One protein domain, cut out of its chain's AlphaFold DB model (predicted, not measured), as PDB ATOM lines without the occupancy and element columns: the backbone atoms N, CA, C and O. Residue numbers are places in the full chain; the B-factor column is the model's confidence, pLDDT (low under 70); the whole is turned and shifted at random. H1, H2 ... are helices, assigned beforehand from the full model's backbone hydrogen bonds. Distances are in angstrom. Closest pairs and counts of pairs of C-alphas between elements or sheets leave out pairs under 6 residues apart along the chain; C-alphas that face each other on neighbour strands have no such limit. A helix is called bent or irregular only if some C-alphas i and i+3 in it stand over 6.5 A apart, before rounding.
ATOM      1  N   ALA A  15       2.268  58.895-111.701       88.00
ATOM      2  CA  ALA A  15       2.584  58.475-113.066       88.00
ATOM      3  C   ALA A  15       3.602  57.318-113.136       88.00
ATOM      4  O   ALA A  15       3.592  56.567-114.110       88.00
ATOM      5  N   ASP A  16       4.448  57.145-112.113       91.06
ATOM      6  CA  ASP A  16       5.546  56.170-112.146       91.06
ATOM      7  C   ASP A  16       5.021  54.728-112.133       91.06
ATOM      8  O   ASP A  16       5.614  53.860-112.764       91.06
ATOM      9  N   LEU A  17       3.871  54.474-111.497       93.19
ATOM     10  CA  LEU A  17       3.213  53.163-111.515       93.19
ATOM     11  C   LEU A  17       2.920  52.709-112.947       93.19
ATOM     12  O   LEU A  17       3.247  51.588-113.341       93.19
ATOM     13  N   GLU A  18       2.304  53.593-113.731       92.88
ATOM     14  CA  GLU A  18       1.959  53.295-115.118       92.88
ATOM     15  C   GLU A  18       3.220  53.211-115.986       92.88
ATOM     16  O   GLU A  18       3.321  52.331-116.843       92.88
ATOM     17  N   GLY A  19       4.219  54.051-115.697       92.25
ATOM     18  CA  GLY A  19       5.545  53.975-116.302       92.25
ATOM     19  C   GLY A  19       6.199  52.606-116.104       92.25
ATOM     20  O   GLY A  19       6.589  51.975-117.081       92.25
ATOM     21  N   ILE A  20       6.257  52.098-114.867       93.25
ATOM     22  CA  ILE A  20       6.814  50.775-114.536       93.25
ATOM     23  C   ILE A  20       6.045  49.680-115.270       93.25
ATOM     24  O   ILE A  20       6.644  48.777-115.859       93.25
ATOM     25  N   ARG A  21       4.712  49.774-115.282       94.75
ATOM     26  CA  ARG A  21       3.858  48.797-115.955       94.75
ATOM     27  C   ARG A  21       4.175  48.702-117.451       94.75
ATOM     28  O   ARG A  21       4.304  47.598-117.978       94.75
ATOM     29  N   VAL A  22       4.287  49.841-118.131       91.44
ATOM     30  CA  VAL A  22       4.582  49.918-119.571       91.44
ATOM     31  C   VAL A  22       6.038  49.549-119.869       91.44
ATOM     32  O   VAL A  22       6.304  48.801-120.812       91.44
ATOM     33  N   ALA A  23       6.982  50.017-119.053       91.75
ATOM     34  CA  ALA A  23       8.406  49.723-119.192       91.75
ATOM     35  C   ALA A  23       8.676  48.214-119.132       91.75
ATOM     36  O   ALA A  23       9.352  47.669-120.006       91.75
ATOM     37  N   LEU A  24       8.082  47.538-118.143       90.69
ATOM     38  CA  LEU A  24       8.284  46.115-117.869       90.69
ATOM     39  C   LEU A  24       7.284  45.194-118.581       90.69
ATOM     40  O   LEU A  24       7.282  43.985-118.333       90.69
ATOM     41  N   SER A  25       6.429  45.728-119.459       92.06
ATOM     42  CA  SER A  25       5.407  44.957-120.182       92.06
ATOM     43  C   SER A  25       4.489  44.145-119.247       92.06
ATOM     44  O   SER A  25       4.130  42.998-119.536       92.06
ATOM     45  N   ILE A  26       4.114  44.731-118.104       90.75
ATOM     46  CA  ILE A  26       3.256  44.113-117.086       90.75
ATOM     47  C   ILE A  26       1.773  44.292-117.474       90.75
ATOM     48  O   ILE A  26       1.359  45.368-117.926       90.75
ATOM     49  N   PRO A  27       0.923  43.259-117.313       90.62
ATOM     50  CA  PRO A  27      -0.505  43.380-117.594       90.62
ATOM     51  C   PRO A  27      -1.245  44.347-116.667       90.62
ATOM     52  O   PRO A  27      -0.911  44.502-115.501       90.62
ATOM     53  N   THR A  28      -2.361  44.896-117.146       92.31
ATOM     54  CA  THR A  28      -3.285  45.761-116.383       92.31
ATOM     55  C   THR A  28      -4.190  45.001-115.400       92.31
ATOM     56  O   THR A  28      -5.232  45.499-114.977       92.31
ATOM     57  N   GLN A  29      -3.829  43.772-115.025       92.69
ATOM     58  CA  GLN A  29      -4.600  42.973-114.072       92.69
ATOM     59  C   GLN A  29      -4.476  43.561-112.667       92.69
ATOM     60  O   GLN A  29      -3.382  43.916-112.241       92.69
ATOM     61  N   MET A  30      -5.569  43.586-111.899       92.00
ATOM     62  CA  MET A  30      -5.562  44.187-110.558       92.00
ATOM     63  C   MET A  30      -4.519  43.557-109.617       92.00
ATOM     64  O   MET A  30      -3.934  44.265-108.806       92.00
ATOM     65  N   ALA A  31      -4.238  42.257-109.752       92.62
ATOM     66  CA  ALA A  31      -3.172  41.591-108.999       92.62
ATOM     67  C   ALA A  31      -1.769  42.109-109.370       92.62
ATOM     68  O   ALA A  31      -0.957  42.345-108.484       92.62
ATOM     69  N   ALA A  32      -1.514  42.358-110.657       91.00
ATOM     70  CA  ALA A  32      -0.247  42.904-111.133       91.00
ATOM     71  C   ALA A  32      -0.064  44.371-110.708       91.00
ATOM     72  O   ALA A  32       1.012  44.759-110.270       91.00
ATOM     73  N   ILE A  33      -1.134  45.172-110.754       93.62
ATOM     74  CA  ILE A  33      -1.112  46.555-110.254       93.62
ATOM     75  C   ILE A  33      -0.837  46.599-108.746       93.62
ATOM     76  O   ILE A  33      -0.099  47.466-108.283       93.62
ATOM     77  N   ARG A  34      -1.399  45.665-107.968       94.69
ATOM     78  CA  ARG A  34      -1.071  45.534-106.539       94.69
ATOM     79  C   ARG A  34       0.396  45.174-106.337       94.69
ATOM     80  O   ARG A  34       1.063  45.880-105.603       94.69
ATOM     81  N   ALA A  35       0.912  44.190-107.073       94.44
ATOM     82  CA  ALA A  35       2.322  43.815-106.996       94.44
ATOM     83  C   ALA A  35       3.272  44.984-107.319       94.44
ATOM     84  O   ALA A  35       4.291  45.135-106.653       94.44
ATOM     85  N   ILE A  36       2.928  45.837-108.295       94.19
ATOM     86  CA  ILE A  36       3.686  47.066-108.582       94.19
ATOM     87  C   ILE A  36       3.650  48.022-107.385       94.19
ATOM     88  O   ILE A  36       4.701  48.500-106.973       94.19
ATOM     89  N   ASN A  37       2.473  48.282-106.809       94.88
ATOM     90  CA  ASN A  37       2.355  49.157-105.637       94.88
ATOM     91  C   ASN A  37       3.136  48.624-104.432       94.88
ATOM     92  O   ASN A  37       3.816  49.403-103.770       94.88
ATOM     93  N   ASP A  38       3.066  47.317-104.176       95.25
ATOM     94  CA  ASP A  38       3.798  46.672-103.087       95.25
ATOM     95  C   ASP A  38       5.312  46.816-103.312       95.25
ATOM     96  O   ASP A  38       6.024  47.289-102.433       95.25
ATOM     97  N   ALA A  39       5.802  46.542-104.528       94.19
ATOM     98  CA  ALA A  39       7.216  46.704-104.874       94.19
ATOM     99  C   ALA A  39       7.696  48.166-104.779       94.19
ATOM    100  O   ALA A  39       8.818  48.431-104.345       94.19
ATOM    101  N   MET A  40       6.853  49.124-105.176       94.25
ATOM    102  CA  MET A  40       7.134  50.554-105.036       94.25
ATOM    103  C   MET A  40       7.223  50.959-103.559       94.25
ATOM    104  O   MET A  40       8.171  51.648-103.179       94.25
ATOM    105  N   ALA A  41       6.278  50.512-102.729       93.94
ATOM    106  CA  ALA A  41       6.267  50.782-101.295       93.94
ATOM    107  C   ALA A  41       7.479  50.155-100.586       93.94
ATOM    108  O   ALA A  41       8.132  50.826 -99.787       93.94
ATOM    109  N   ASP A  42       7.826  48.914-100.934       93.50
ATOM    110  CA  ASP A  42       9.008  48.224-100.415       93.50
ATOM    111  C   ASP A  42      10.294  48.987-100.762       93.50
ATOM    112  O   ASP A  42      11.149  49.191 -99.897       93.50
ATOM    113  N   LEU A  43      10.432  49.467-102.008       92.31
ATOM    114  CA  LEU A  43      11.598  50.258-102.409       92.31
ATOM    115  C   LEU A  43      11.662  51.598-101.665       92.31
ATOM    116  O   LEU A  43      12.740  51.992-101.225       92.31
ATOM    117  N   GLU A  44      10.528  52.279-101.484       93.06
ATOM    118  CA  GLU A  44      10.457  53.538-100.727       93.06
ATOM    119  C   GLU A  44      10.849  53.346 -99.258       93.06
ATOM    120  O   GLU A  44      11.527  54.198 -98.680       93.06
ATOM    121  N   GLN A  45      10.475  52.214 -98.661       92.38
ATOM    122  CA  GLN A  45      10.784  51.907 -97.270       92.38
ATOM    123  C   GLN A  45      12.240  51.470 -97.062       92.38
ATOM    124  O   GLN A  45      12.855  51.854 -96.066       92.38
ATOM    125  N   LEU A  46      12.778  50.637 -97.957       92.69
ATOM    126  CA  LEU A  46      14.082  49.995 -97.771       92.69
ATOM    127  C   LEU A  46      15.233  50.786 -98.405       92.69
ATOM    128  O   LEU A  46      16.315  50.859 -97.824       92.69
ATOM    129  N   TYR A  47      15.009  51.373 -99.584       91.75
ATOM    130  CA  TYR A  47      16.044  52.007-100.407       91.75
ATOM    131  C   TYR A  47      15.521  53.280-101.107       91.75
ATOM    132  O   TYR A  47      15.480  53.337-102.339       91.75
ATOM    133  N   PRO A  48      15.161  54.339-100.358       88.69
ATOM    134  CA  PRO A  48      14.555  55.551-100.920       88.69
ATOM    135  C   PRO A  48      15.436  56.264-101.961       88.69
ATOM    136  O   PRO A  48      14.922  56.869-102.900       88.69
ATOM    137  N   ASP A  49      16.763  56.160-101.854       89.62
ATOM    138  CA  ASP A  49      17.695  56.731-102.838       89.62
ATOM    139  C   ASP A  49      17.601  56.048-104.215       89.62
ATOM    140  O   ASP A  49      17.858  56.679-105.244       89.62
ATOM    141  N   ALA A  50      17.186  54.775-104.261       89.88
ATOM    142  CA  ALA A  50      17.023  54.032-105.508       89.88
ATOM    143  C   ALA A  50      15.846  54.553-106.348       89.88
ATOM    144  O   ALA A  50      15.853  54.376-107.566       89.88
ATOM    145  N   ILE A  51      14.879  55.256-105.741       91.56
ATOM    146  CA  ILE A  51      13.731  55.851-106.447       91.56
ATOM    147  C   ILE A  51      14.197  56.871-107.488       91.56
ATOM    148  O   ILE A  51      13.663  56.915-108.594       91.56
ATOM    149  N   LEU A  52      15.229  57.663-107.182       91.12
ATOM    150  CA  LEU A  52      15.776  58.633-108.131       91.12
ATOM    151  C   LEU A  52      16.362  57.954-109.369       91.12
ATOM    152  O   LEU A  52      16.141  58.416-110.489       91.12
ATOM    153  N   THR A  53      17.091  56.858-109.170       91.31
ATOM    154  CA  THR A  53      17.645  56.054-110.262       91.31
ATOM    155  C   THR A  53      16.526  55.390-111.052       91.31
ATOM    156  O   THR A  53      16.476  55.556-112.265       91.31
ATOM    157  N   ALA A  54      15.569  54.740-110.383       92.06
ATOM    158  CA  ALA A  54      14.425  54.114-111.038       92.06
ATOM    159  C   ALA A  54      13.641  55.108-111.900       92.06
ATOM    160  O   ALA A  54      13.328  54.822-113.051       92.06
ATOM    161  N   ARG A  55      13.400  56.319-111.398       91.81
ATOM    162  CA  ARG A  55      12.729  57.366-112.170       91.81
ATOM    163  C   ARG A  55      13.540  57.820-113.384       91.81
ATOM    164  O   ARG A  55      12.959  58.000-114.446       91.81
ATOM    165  N   ARG A  56      14.868  57.937-113.272       91.44
ATOM    166  CA  ARG A  56      15.730  58.223-114.436       91.44
ATOM    167  C   ARG A  56      15.651  57.126-115.496       91.44
ATOM    168  O   ARG A  56      15.618  57.447-116.679       91.44
ATOM    169  N   GLU A  57      15.596  55.861-115.086       92.25
ATOM    170  CA  GLU A  57      15.422  54.743-116.021       92.25
ATOM    171  C   GLU A  57      14.040  54.782-116.699       92.25
ATOM    172  O   GLU A  57      13.943  54.566-117.905       92.25
ATOM    173  N   LEU A  58      12.973  55.117-115.961       93.31
ATOM    174  CA  LEU A  58      11.631  55.309-116.531       93.31
ATOM    175  C   LEU A  58      11.597  56.456-117.547       93.31
ATOM    176  O   LEU A  58      11.053  56.286-118.639       93.31
ATOM    177  N   ASP A  59      12.210  57.594-117.216       92.44
ATOM    178  CA  ASP A  59      12.304  58.753-118.106       92.44
ATOM    179  C   ASP A  59      13.103  58.407-119.381       92.44
ATOM    180  O   ASP A  59      12.702  58.777-120.486       92.44
ATOM    181  N   ALA A  60      14.197  57.644-119.257       91.44
ATOM    182  CA  ALA A  60      14.992  57.179-120.396       91.44
ATOM    183  C   ALA A  60      14.203  56.228-121.310       91.44
ATOM    184  O   ALA A  60      14.256  56.357-122.532       91.44
ATOM    185  N   ILE A  61      13.429  55.302-120.737       91.75
ATOM    186  CA  ILE A  61      12.551  54.409-121.508       91.75
ATOM    187  C   ILE A  61      11.476  55.210-122.240       91.75
ATOM    188  O   ILE A  61      11.248  54.963-123.421       91.75
ATOM    189  N   ALA A  62      10.851  56.185-121.578       91.75
ATOM    190  CA  ALA A  62       9.838  57.034-122.201       91.75
ATOM    191  C   ALA A  62      10.409  57.865-123.366       91.75
ATOM    192  O   ALA A  62       9.746  58.023-124.396       91.75
ATOM    193  N   ALA A  63      11.646  58.356-123.235       90.31
ATOM    194  CA  ALA A  63      12.354  59.031-124.321       90.31
ATOM    195  C   ALA A  63      12.578  58.088-125.515       90.31
ATOM    196  O   ALA A  63      12.202  58.428-126.636       90.31
ATOM    197  N   ILE A  64      13.072  56.868-125.271       89.06
ATOM    198  CA  ILE A  64      13.289  55.863-126.323       89.06
ATOM    199  C   ILE A  64      11.971  55.444-126.985       89.06
ATOM    200  O   ILE A  64      11.916  55.303-128.203       89.06
ATOM    201  N   ASP A  65      10.901  55.258-126.211       89.50
ATOM    202  CA  ASP A  65       9.579  54.913-126.746       89.50
ATOM    203  C   ASP A  65       9.029  56.041-127.639       89.50
ATOM    204  O   ASP A  65       8.405  55.771-128.668       89.50
ATOM    205  N   THR A  66       9.325  57.302-127.302       89.88
ATOM    206  CA  THR A  66       8.992  58.468-128.135       89.88
ATOM    207  C   THR A  66       9.824  58.501-129.417       89.88
ATOM    208  O   THR A  66       9.275  58.725-130.494       89.88
ATOM    209  N   GLU A  67      11.130  58.238-129.328       87.69
ATOM    210  CA  GLU A  67      12.015  58.145-130.494       87.69
ATOM    211  C   GLU A  67      11.573  57.025-131.438       87.69
ATOM    212  O   GLU A  67      11.418  57.262-132.633       87.69
ATOM    213  N   LEU A  68      11.274  55.837-130.901       85.75
ATOM    214  CA  LEU A  68      10.757  54.694-131.655       85.75
ATOM    215  C   LEU A  68       9.437  55.019-132.365       85.75
ATOM    216  O   LEU A  68       9.256  54.626-133.515       85.75
ATOM    217  N   ALA A  69       8.523  55.736-131.706       86.56
ATOM    218  CA  ALA A  69       7.260  56.162-132.309       86.56
ATOM    219  C   ALA A  69       7.441  57.239-133.397       86.56
ATOM    220  O   ALA A  69       6.590  57.367-134.276       86.56
ATOM    221  N   GLY A  70       8.528  58.013-133.332       84.25
ATOM    222  CA  GLY A  70       8.870  59.070-134.283       84.25
ATOM    223  C   GLY A  70       9.753  58.629-135.454       84.25
ATOM    224  O   GLY A  70      10.042  59.457-136.320       84.25
ATOM    225  N   LEU A  71      10.194  57.365-135.501       80.94
ATOM    226  CA  LEU A  71      11.041  56.870-136.589       80.94
ATOM    227  C   LEU A  71      10.307  56.939-137.931       80.94
ATOM    228  O   LEU A  71       9.213  56.402-138.109       80.94
ATOM    229  N   SER A  72      10.951  57.581-138.904       73.38
ATOM    230  CA  SER A  72      10.468  57.640-140.281       73.38
ATOM    231  C   SER A  72      10.687  56.293-140.986       73.38
ATOM    232  O   SER A  72      11.657  55.596-140.681       73.38
ATOM    233  N   PRO A  73       9.851  55.918-141.973       65.00
ATOM    234  CA  PRO A  73       9.949  54.626-142.664       65.00
ATOM    235  C   PRO A  73      11.311  54.373-143.335       65.00
ATOM    236  O   PRO A  73      11.718  53.226-143.485       65.00
ATOM    237  N   GLU A  74      12.042  55.429-143.688       63.66
ATOM    238  CA  GLU A  74      13.406  55.371-144.232       63.66
ATOM    239  C   GLU A  74      14.450  54.979-143.171       63.66
ATOM    240  O   GLU A  74      15.425  54.304-143.480       63.66
ATOM    241  N   GLN A  75      14.232  55.349-141.906       62.66
ATOM    242  CA  GLN A  75      15.119  55.041-140.773       62.66
ATOM    243  C   GLN A  75      14.884  53.633-140.207       62.66
ATOM    244  O   GLN A  75      15.736  53.096-139.497       62.66
ATOM    245  N   LEU A  76      13.730  53.038-140.523       58.88
ATOM    246  CA  LEU A  76      13.413  51.637-140.235       58.88
ATOM    247  C   LEU A  76      14.140  50.678-141.195       58.88
ATOM    248  O   LEU A  76      14.238  49.482-140.918       58.88
ATOM    249  N   GLN A  77      14.662  51.180-142.320       56.59
ATOM    250  CA  GLN A  77      15.476  50.383-143.235       56.59
ATOM    251  C   GLN A  77      16.909  50.270-142.700       56.59
ATOM    252  O   GLN A  77      17.462  51.217-142.140       56.59
ATOM    253  N   ALA A  78      17.516  49.086-142.851       51.75
ATOM    254  CA  ALA A  78      18.922  48.877-142.511       51.75
ATOM    255  C   ALA A  78      19.795  49.933-143.220       51.75
ATOM    256  O   ALA A  78      19.475  50.280-144.362       51.75
ATOM    257  N   PRO A  79      20.876  50.433-142.590       50.09
ATOM    258  CA  PRO A  79      21.722  51.460-143.187       50.09
ATOM    259  C   PRO A  79      22.139  51.049-144.602       50.09
ATOM    260  O   PRO A  79      22.819  50.039-144.797       50.09
ATOM    261  N   GLY A 124      25.202  46.428-139.903       54.28
ATOM    262  CA  GLY A 124      24.850  47.089-138.650       54.28
ATOM    263  C   GLY A 124      23.424  46.777-138.191       54.28
ATOM    264  O   GLY A 124      22.505  46.656-139.000       54.28
ATOM    265  N   LEU A 125      23.229  46.703-136.869       61.62
ATOM    266  CA  LEU A 125      21.897  46.747-136.255       61.62
ATOM    267  C   LEU A 125      21.150  47.983-136.777       61.62
ATOM    268  O   LEU A 125      21.693  49.088-136.748       61.62
ATOM    269  N   SER A 126      19.910  47.800-137.235       72.81
ATOM    270  CA  SER A 126      19.047  48.936-137.593       72.81
ATOM    271  C   SER A 126      18.868  49.872-136.393       72.81
ATOM    272  O   SER A 126      18.944  49.436-135.238       72.81
ATOM    273  N   ILE A 127      18.611  51.157-136.653       77.50
ATOM    274  CA  ILE A 127      18.397  52.163-135.601       77.50
ATOM    275  C   ILE A 127      17.267  51.716-134.662       77.50
ATOM    276  O   ILE A 127      17.405  51.793-133.442       77.50
ATOM    277  N   GLU A 128      16.196  51.141-135.217       81.06
ATOM    278  CA  GLU A 128      15.104  50.567-134.432       81.06
ATOM    279  C   GLU A 128      15.593  49.450-133.495       81.06
ATOM    280  O   GLU A 128      15.317  49.477-132.296       81.06
ATOM    281  N   GLN A 129      16.359  48.479-134.002       80.94
ATOM    282  CA  GLN A 129      16.883  47.378-133.183       80.94
ATOM    283  C   GLN A 129      17.846  47.867-132.093       80.94
ATOM    284  O   GLN A 129      17.830  47.332-130.980       80.94
ATOM    285  N   ALA A 130      18.666  48.879-132.386       83.12
ATOM    286  CA  ALA A 130      19.555  49.495-131.408       83.12
ATOM    287  C   ALA A 130      18.758  50.149-130.264       83.12
ATOM    288  O   ALA A 130      19.023  49.858-129.095       83.12
ATOM    289  N   LEU A 131      17.727  50.934-130.594       86.38
ATOM    290  CA  LEU A 131      16.831  51.562-129.618       86.38
ATOM    291  C   LEU A 131      16.043  50.526-128.804       86.38
ATOM    292  O   LEU A 131      15.962  50.631-127.581       86.38
ATOM    293  N   ARG A 132      15.529  49.461-129.435       86.62
ATOM    294  CA  ARG A 132      14.851  48.352-128.735       86.62
ATOM    295  C   ARG A 132      15.773  47.660-127.733       86.62
ATOM    296  O   ARG A 132      15.358  47.368-126.613       86.62
ATOM    297  N   ARG A 133      17.037  47.428-128.103       86.31
ATOM    298  CA  ARG A 133      18.041  46.853-127.199       86.31
ATOM    299  C   ARG A 133      18.347  47.792-126.034       86.31
ATOM    300  O   ARG A 133      18.449  47.328-124.900       86.31
ATOM    301  N   GLN A 134      18.469  49.091-126.303       88.56
ATOM    302  CA  GLN A 134      18.689  50.100-125.270       88.56
ATOM    303  C   GLN A 134      17.509  50.153-124.290       88.56
ATOM    304  O   GLN A 134      17.720  50.063-123.081       88.56
ATOM    305  N   ARG A 135      16.268  50.173-124.797       91.94
ATOM    306  CA  ARG A 135      15.043  50.074-123.989       91.94
ATOM    307  C   ARG A 135      15.070  48.846-123.078       91.94
ATOM    308  O   ARG A 135      14.791  48.959-121.888       91.94
ATOM    309  N   GLY A 136      15.445  47.686-123.624       88.25
ATOM    310  CA  GLY A 136      15.584  46.442-122.862       88.25
ATOM    311  C   GLY A 136      16.626  46.535-121.742       88.25
ATOM    312  O   GLY A 136      16.381  46.051-120.643       88.25
ATOM    313  N   SER A 137      17.756  47.210-121.979       88.19
ATOM    314  CA  SER A 137      18.791  47.434-120.958       88.19
ATOM    315  C   SER A 137      18.289  48.292-119.793       88.19
ATOM    316  O   SER A 137      18.532  47.951-118.637       88.19
ATOM    317  N   HIS A 138      17.572  49.382-120.079       91.38
ATOM    318  CA  HIS A 138      16.977  50.237-119.043       91.38
ATOM    319  C   HIS A 138      15.877  49.496-118.265       91.38
ATOM    320  O   HIS A 138      15.820  49.552-117.037       91.38
ATOM    321  N   ALA A 139      15.046  48.713-118.958       90.25
ATOM    322  CA  ALA A 139      14.041  47.868-118.315       90.25
ATOM    323  C   ALA A 139      14.676  46.783-117.420       90.25
ATOM    324  O   ALA A 139      14.164  46.491-116.340       90.25
ATOM    325  N   GLN A 140      15.830  46.233-117.808       89.19
ATOM    326  CA  GLN A 140      16.590  45.310-116.966       89.19
ATOM    327  C   GLN A 140      17.148  46.006-115.715       89.19
ATOM    328  O   GLN A 140      17.089  45.435-114.627       89.19
ATOM    329  N   ALA A 141      17.649  47.239-115.843       89.69
ATOM    330  CA  ALA A 141      18.093  48.035-114.698       89.69
ATOM    331  C   ALA A 141      16.940  48.305-113.714       89.69
ATOM    332  O   ALA A 141      17.117  48.157-112.504       89.69
ATOM    333  N   LEU A 142      15.736  48.594-114.222       91.38
ATOM    334  CA  LEU A 142      14.524  48.694-113.403       91.38
ATOM    335  C   LEU A 142      14.201  47.398-112.658       91.38
ATOM    336  O   LEU A 142      13.877  47.448-111.473       91.38
ATOM    337  N   LEU A 143      14.333  46.238-113.306       91.31
ATOM    338  CA  LEU A 143      14.108  44.945-112.651       91.31
ATOM    339  C   LEU A 143      15.124  44.633-111.554       91.31
ATOM    340  O   LEU A 143      14.777  43.944-110.602       91.31
ATOM    341  N   LEU A 144      16.357  45.137-111.645       91.06
ATOM    342  CA  LEU A 144      17.326  44.990-110.554       91.06
ATOM    343  C   LEU A 144      16.892  45.758-109.299       91.06
ATOM    344  O   LEU A 144      17.159  45.304-108.189       91.06
ATOM    345  N   MET A 145      16.206  46.893-109.467       91.75
ATOM    346  CA  MET A 145      15.636  47.666-108.358       91.75
ATOM    347  C   MET A 145      14.298  47.087-107.876       91.75
ATOM    348  O   MET A 145      14.007  47.134-106.687       91.75
ATOM    349  N   LEU A 146      13.502  46.506-108.778       91.25
ATOM    350  CA  LEU A 146      12.174  45.945-108.500       91.25
ATOM    351  C   LEU A 146      12.108  44.446-108.870       91.25
ATOM    352  O   LEU A 146      11.342  44.052-109.758       91.25
ATOM    353  N   PRO A 147      12.893  43.576-108.203       88.19
ATOM    354  CA  PRO A 147      13.059  42.178-108.615       88.19
ATOM    355  C   PRO A 147      11.781  41.346-108.488       88.19
ATOM    356  O   PRO A 147      11.586  40.380-109.226       88.19
ATOM    357  N   THR A 148      10.873  41.736-107.591       89.75
ATOM    358  CA  THR A 148       9.574  41.078-107.386       89.75
ATOM    359  C   THR A 148       8.653  41.185-108.602       89.75
ATOM    360  O   THR A 148       7.709  40.408-108.708       89.75
ATOM    361  N   LEU A 149       8.935  42.099-109.538       89.56
ATOM    362  CA  LEU A 149       8.145  42.306-110.754       89.56
ATOM    363  C   LEU A 149       8.588  41.438-111.939       89.56
ATOM    364  O   LEU A 149       7.886  41.385-112.949       89.56
ATOM    365  N   ALA A 150       9.712  40.723-111.832       87.06
ATOM    366  CA  ALA A 150      10.255  39.929-112.935       87.06
ATOM    367  C   ALA A 150       9.294  38.825-113.415       87.06
ATOM    368  O   ALA A 150       9.184  38.572-114.612       87.06
ATOM    369  N   ASN A 151       8.556  38.199-112.496       87.56
ATOM    370  CA  ASN A 151       7.570  37.155-112.806       87.56
ATOM    371  C   ASN A 151       6.263  37.698-113.420       87.56
ATOM    372  O   ASN A 151       5.480  36.918-113.962       87.56
ATOM    373  N   TRP A 152       6.027  39.010-113.346       89.75
ATOM    374  CA  TRP A 152       4.865  39.678-113.936       89.75
ATOM    375  C   TRP A 152       5.136  40.206-115.347       89.75
ATOM    376  O   TRP A 152       4.187  40.505-116.080       89.75
ATOM    377  N   SER A 153       6.409  40.326-115.733       87.31
ATOM    378  CA  SER A 153       6.794  40.773-117.068       87.31
ATOM    379  C   SER A 153       6.401  39.743-118.126       87.31
ATOM    380  O   SER A 153       6.688  38.554-118.003       87.31
ATOM    381  N   ARG A 154       5.754  40.208-119.200       83.50
ATOM    382  CA  ARG A 154       5.458  39.385-120.386       83.50
ATOM    383  C   ARG A 154       6.579  39.398-121.416       83.50
ATOM    384  O   ARG A 154       6.459  38.733-122.443       83.50
ATOM    385  N   ASP A 155       7.626  40.179-121.177       79.00
ATOM    386  CA  ASP A 155       8.735  40.293-122.105       79.00
ATOM    387  C   ASP A 155       9.686  39.094-121.922       79.00
ATOM    388  O   ASP A 155      10.282  38.931-120.846       79.00
ATOM    389  N   PRO A 156       9.846  38.233-122.946       69.69
ATOM    390  CA  PRO A 156      10.748  37.089-122.875       69.69
ATOM    391  C   PRO A 156      12.214  37.509-122.696       69.69
ATOM    392  O   PRO A 156      12.997  36.751-122.130       69.69
ATOM    393  N   GLN A 157      12.610  38.706-123.143       70.19
ATOM    394  CA  GLN A 157      13.991  39.182-123.028       70.19
ATOM    395  C   GLN A 157      14.336  39.560-121.582       70.19
ATOM    396  O   GLN A 157      15.431  39.249-121.109       70.19
ATOM    397  N   LEU A 158      13.378  40.160-120.871       69.19
ATOM    398  CA  LEU A 158      13.514  40.543-119.463       69.19
ATOM    399  C   LEU A 158      13.468  39.324-118.530       69.19
ATOM    400  O   LEU A 158      14.213  39.233-117.552       69.19
ATOM    401  N   SER A 159      12.638  38.336-118.866       60.06
ATOM    402  CA  SER A 159      12.515  37.094-118.096       60.06
ATOM    403  C   SER A 159      13.677  36.114-118.340       60.06
ATOM    404  O   SER A 159      14.119  35.449-117.400       60.06
ATOM    405  N   ALA A 160      14.254  36.069-119.549       54.50
ATOM    406  CA  ALA A 160      15.397  35.204-119.865       54.50
ATOM    407  C   ALA A 160      16.713  35.643-119.191       54.50
ATOM    408  O   ALA A 160      17.493  34.792-118.756       54.50
ATOM    409  N   GLN A 161      16.972  36.949-119.062       52.25
ATOM    410  CA  GLN A 161      18.199  37.446-118.417       52.25
ATOM    411  C   GLN A 161      18.123  37.438-116.885       52.25
ATOM    412  O   GLN A 161      19.133  37.157-116.236       52.25
ATOM    413  N   GLY A 162      16.937  37.643-116.295       47.34
ATOM    414  CA  GLY A 162      16.733  37.503-114.846       47.34
ATOM    415  C   GLY A 162      17.025  36.086-114.324       47.34
ATOM    416  O   GLY A 162      17.600  35.917-113.246       47.34
ATOM    417  N   GLY A 163      16.719  35.053-115.120       44.78
ATOM    418  CA  GLY A 163      17.080  33.662-114.818       44.78
ATOM    419  C   GLY A 163      18.569  33.344-115.015       44.78
ATOM    420  O   GLY A 163      19.147  32.590-114.232       44.78
ATOM    421  N   ALA A 164      19.218  33.937-116.023       48.78
ATOM    422  CA  ALA A 164      20.639  33.721-116.320       48.78
ATOM    423  C   ALA A 164      21.581  34.386-115.295       48.78
ATOM    424  O   ALA A 164      22.602  33.811-114.923       48.78
ATOM    425  N   PHE A 165      21.229  35.575-114.795       43.69
ATOM    426  CA  PHE A 165      22.028  36.276-113.784       43.69
ATOM    427  C   PHE A 165      21.950  35.591-112.409       43.69
ATOM    428  O   PHE A 165      22.960  35.438-111.724       43.69
ATOM    429  N   THR A 166      20.768  35.099-112.028       44.88
ATOM    430  CA  THR A 166      20.580  34.363-110.765       44.88
ATOM    431  C   THR A 166      21.243  32.982-110.785       44.88
ATOM    432  O   THR A 166      21.816  32.569-109.779       44.88
ATOM    433  N   THR A 167      21.265  32.288-111.929       42.97
ATOM    434  CA  THR A 167      22.011  31.021-112.067       42.97
ATOM    435  C   THR A 167      23.527  31.208-112.101       42.97
ATOM    436  O   THR A 167      24.244  30.328-111.622       42.97
ATOM    437  N   ALA A 168      24.032  32.339-112.604       44.94
ATOM    438  CA  ALA A 168      25.460  32.657-112.548       44.94
ATOM    439  C   ALA A 168      25.929  32.961-111.113       44.94
ATOM    440  O   ALA A 168      27.001  32.510-110.718       44.94
TER     441      ALA A 168
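AT A GLANCE: This is residues 15 to 79 and 124 to 168 of the 172 residues of an uncharacterized protein of Synechococcus sp. CBW1107 (UniProt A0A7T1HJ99). Two long helices, H3 and H4, lie side by side and run opposite ways, making the longest axis; H2 meets H3 in a corner at one end of this pair, by its residues 43 to 44, and H1 packs on H2 and H3, on residues 33 to 37 of H2 and 55 to 62 of H3. The short H5 lies beside H2, and H6 folds back from it to pack by its first turns on H4. The 110 printed residues hold six named helices, H1 to H6 in chain order, and no named strand; the class is all helix. The whole is compact, with a radius of gyration of the C-alphas of 14.9 A and spans of 46 by 34 by 28 A.

IN THESE COORDINATES: Find C-alpha 15 at (2.584, 58.475, -113.066); here H1 begins, residues 15 to 23. Next comes H2, residues 30 to 46, 24.1 A long. From C-alpha 50 at (17.023, 54.032, -105.508), H3 runs 30.3 A through residues 50 to 70. Beyond the cut, H4, residues 127 to 145, covers 27.7 A. H5, residues 147 to 152, is only just irregular: C-alphas 148 and 151 are 7.0 A apart. H6, residues 156 to 168, runs 18.5 A to C-alpha 168 at (25.460, 32.657, -112.548).

HOW THE PARTS SIT: Start at H1, which touches residues 33 to 37 of H2 at a steep tilt of 66 degrees; the C-alphas of Leu 17 and Ile 36 are closest, 6.8 A. H1 also touches residues 55 to 62 of H3, closest at the C-alphas of Gly 19 and Leu 58, 6.2 A. H2 and H3 only just touch, only at the corner, with 3 pairs of C-alphas within 8 A, closest at Glu 44 and Ile 51, 7.0 A. Look next at Ile 61 and Arg 135, the closest C-alphas of H3 and H4, 5.6 A apart; these helices touch at a shallow tilt of 19 degrees, opposite ways. Residues 32 to 39 of H2 touch H5 at a shallow tilt of 7 degrees, opposite ways, closest at the C-alphas of Ala 39 and Thr 148, 6.6 A. H5 and H6 form a helical hairpin, closest at the C-alphas of Ala 150 and Ser 159, 6.3 A. Residues 157 to 158 of H6 touch residues 136 to 140 of H4, closest at the C-alphas of Gln 140 and Leu 158, 6.2 A. H6 is apart from H1, H2 and H3. Every O i to N i+4 pair is within hydrogen-bond range in H1, H2, H3, H4 and H6; H5 has 0 of 2, but 2 of 3 O i to N i+3 pairs.

THE WHOLE: The C-alphas farthest apart, Gln 45 and Pro 79, stand 47.2 A from each other. Residues 80 to 123 are not printed, and C-alphas 79 and 124 are 7.0 A apart across this cut. Of the links printed whole, none is long. Mean pLDDT of the printed part is 82.9; residues 73 to 79, 124 to 125, 156 and 158 to 168 of this model are under 70.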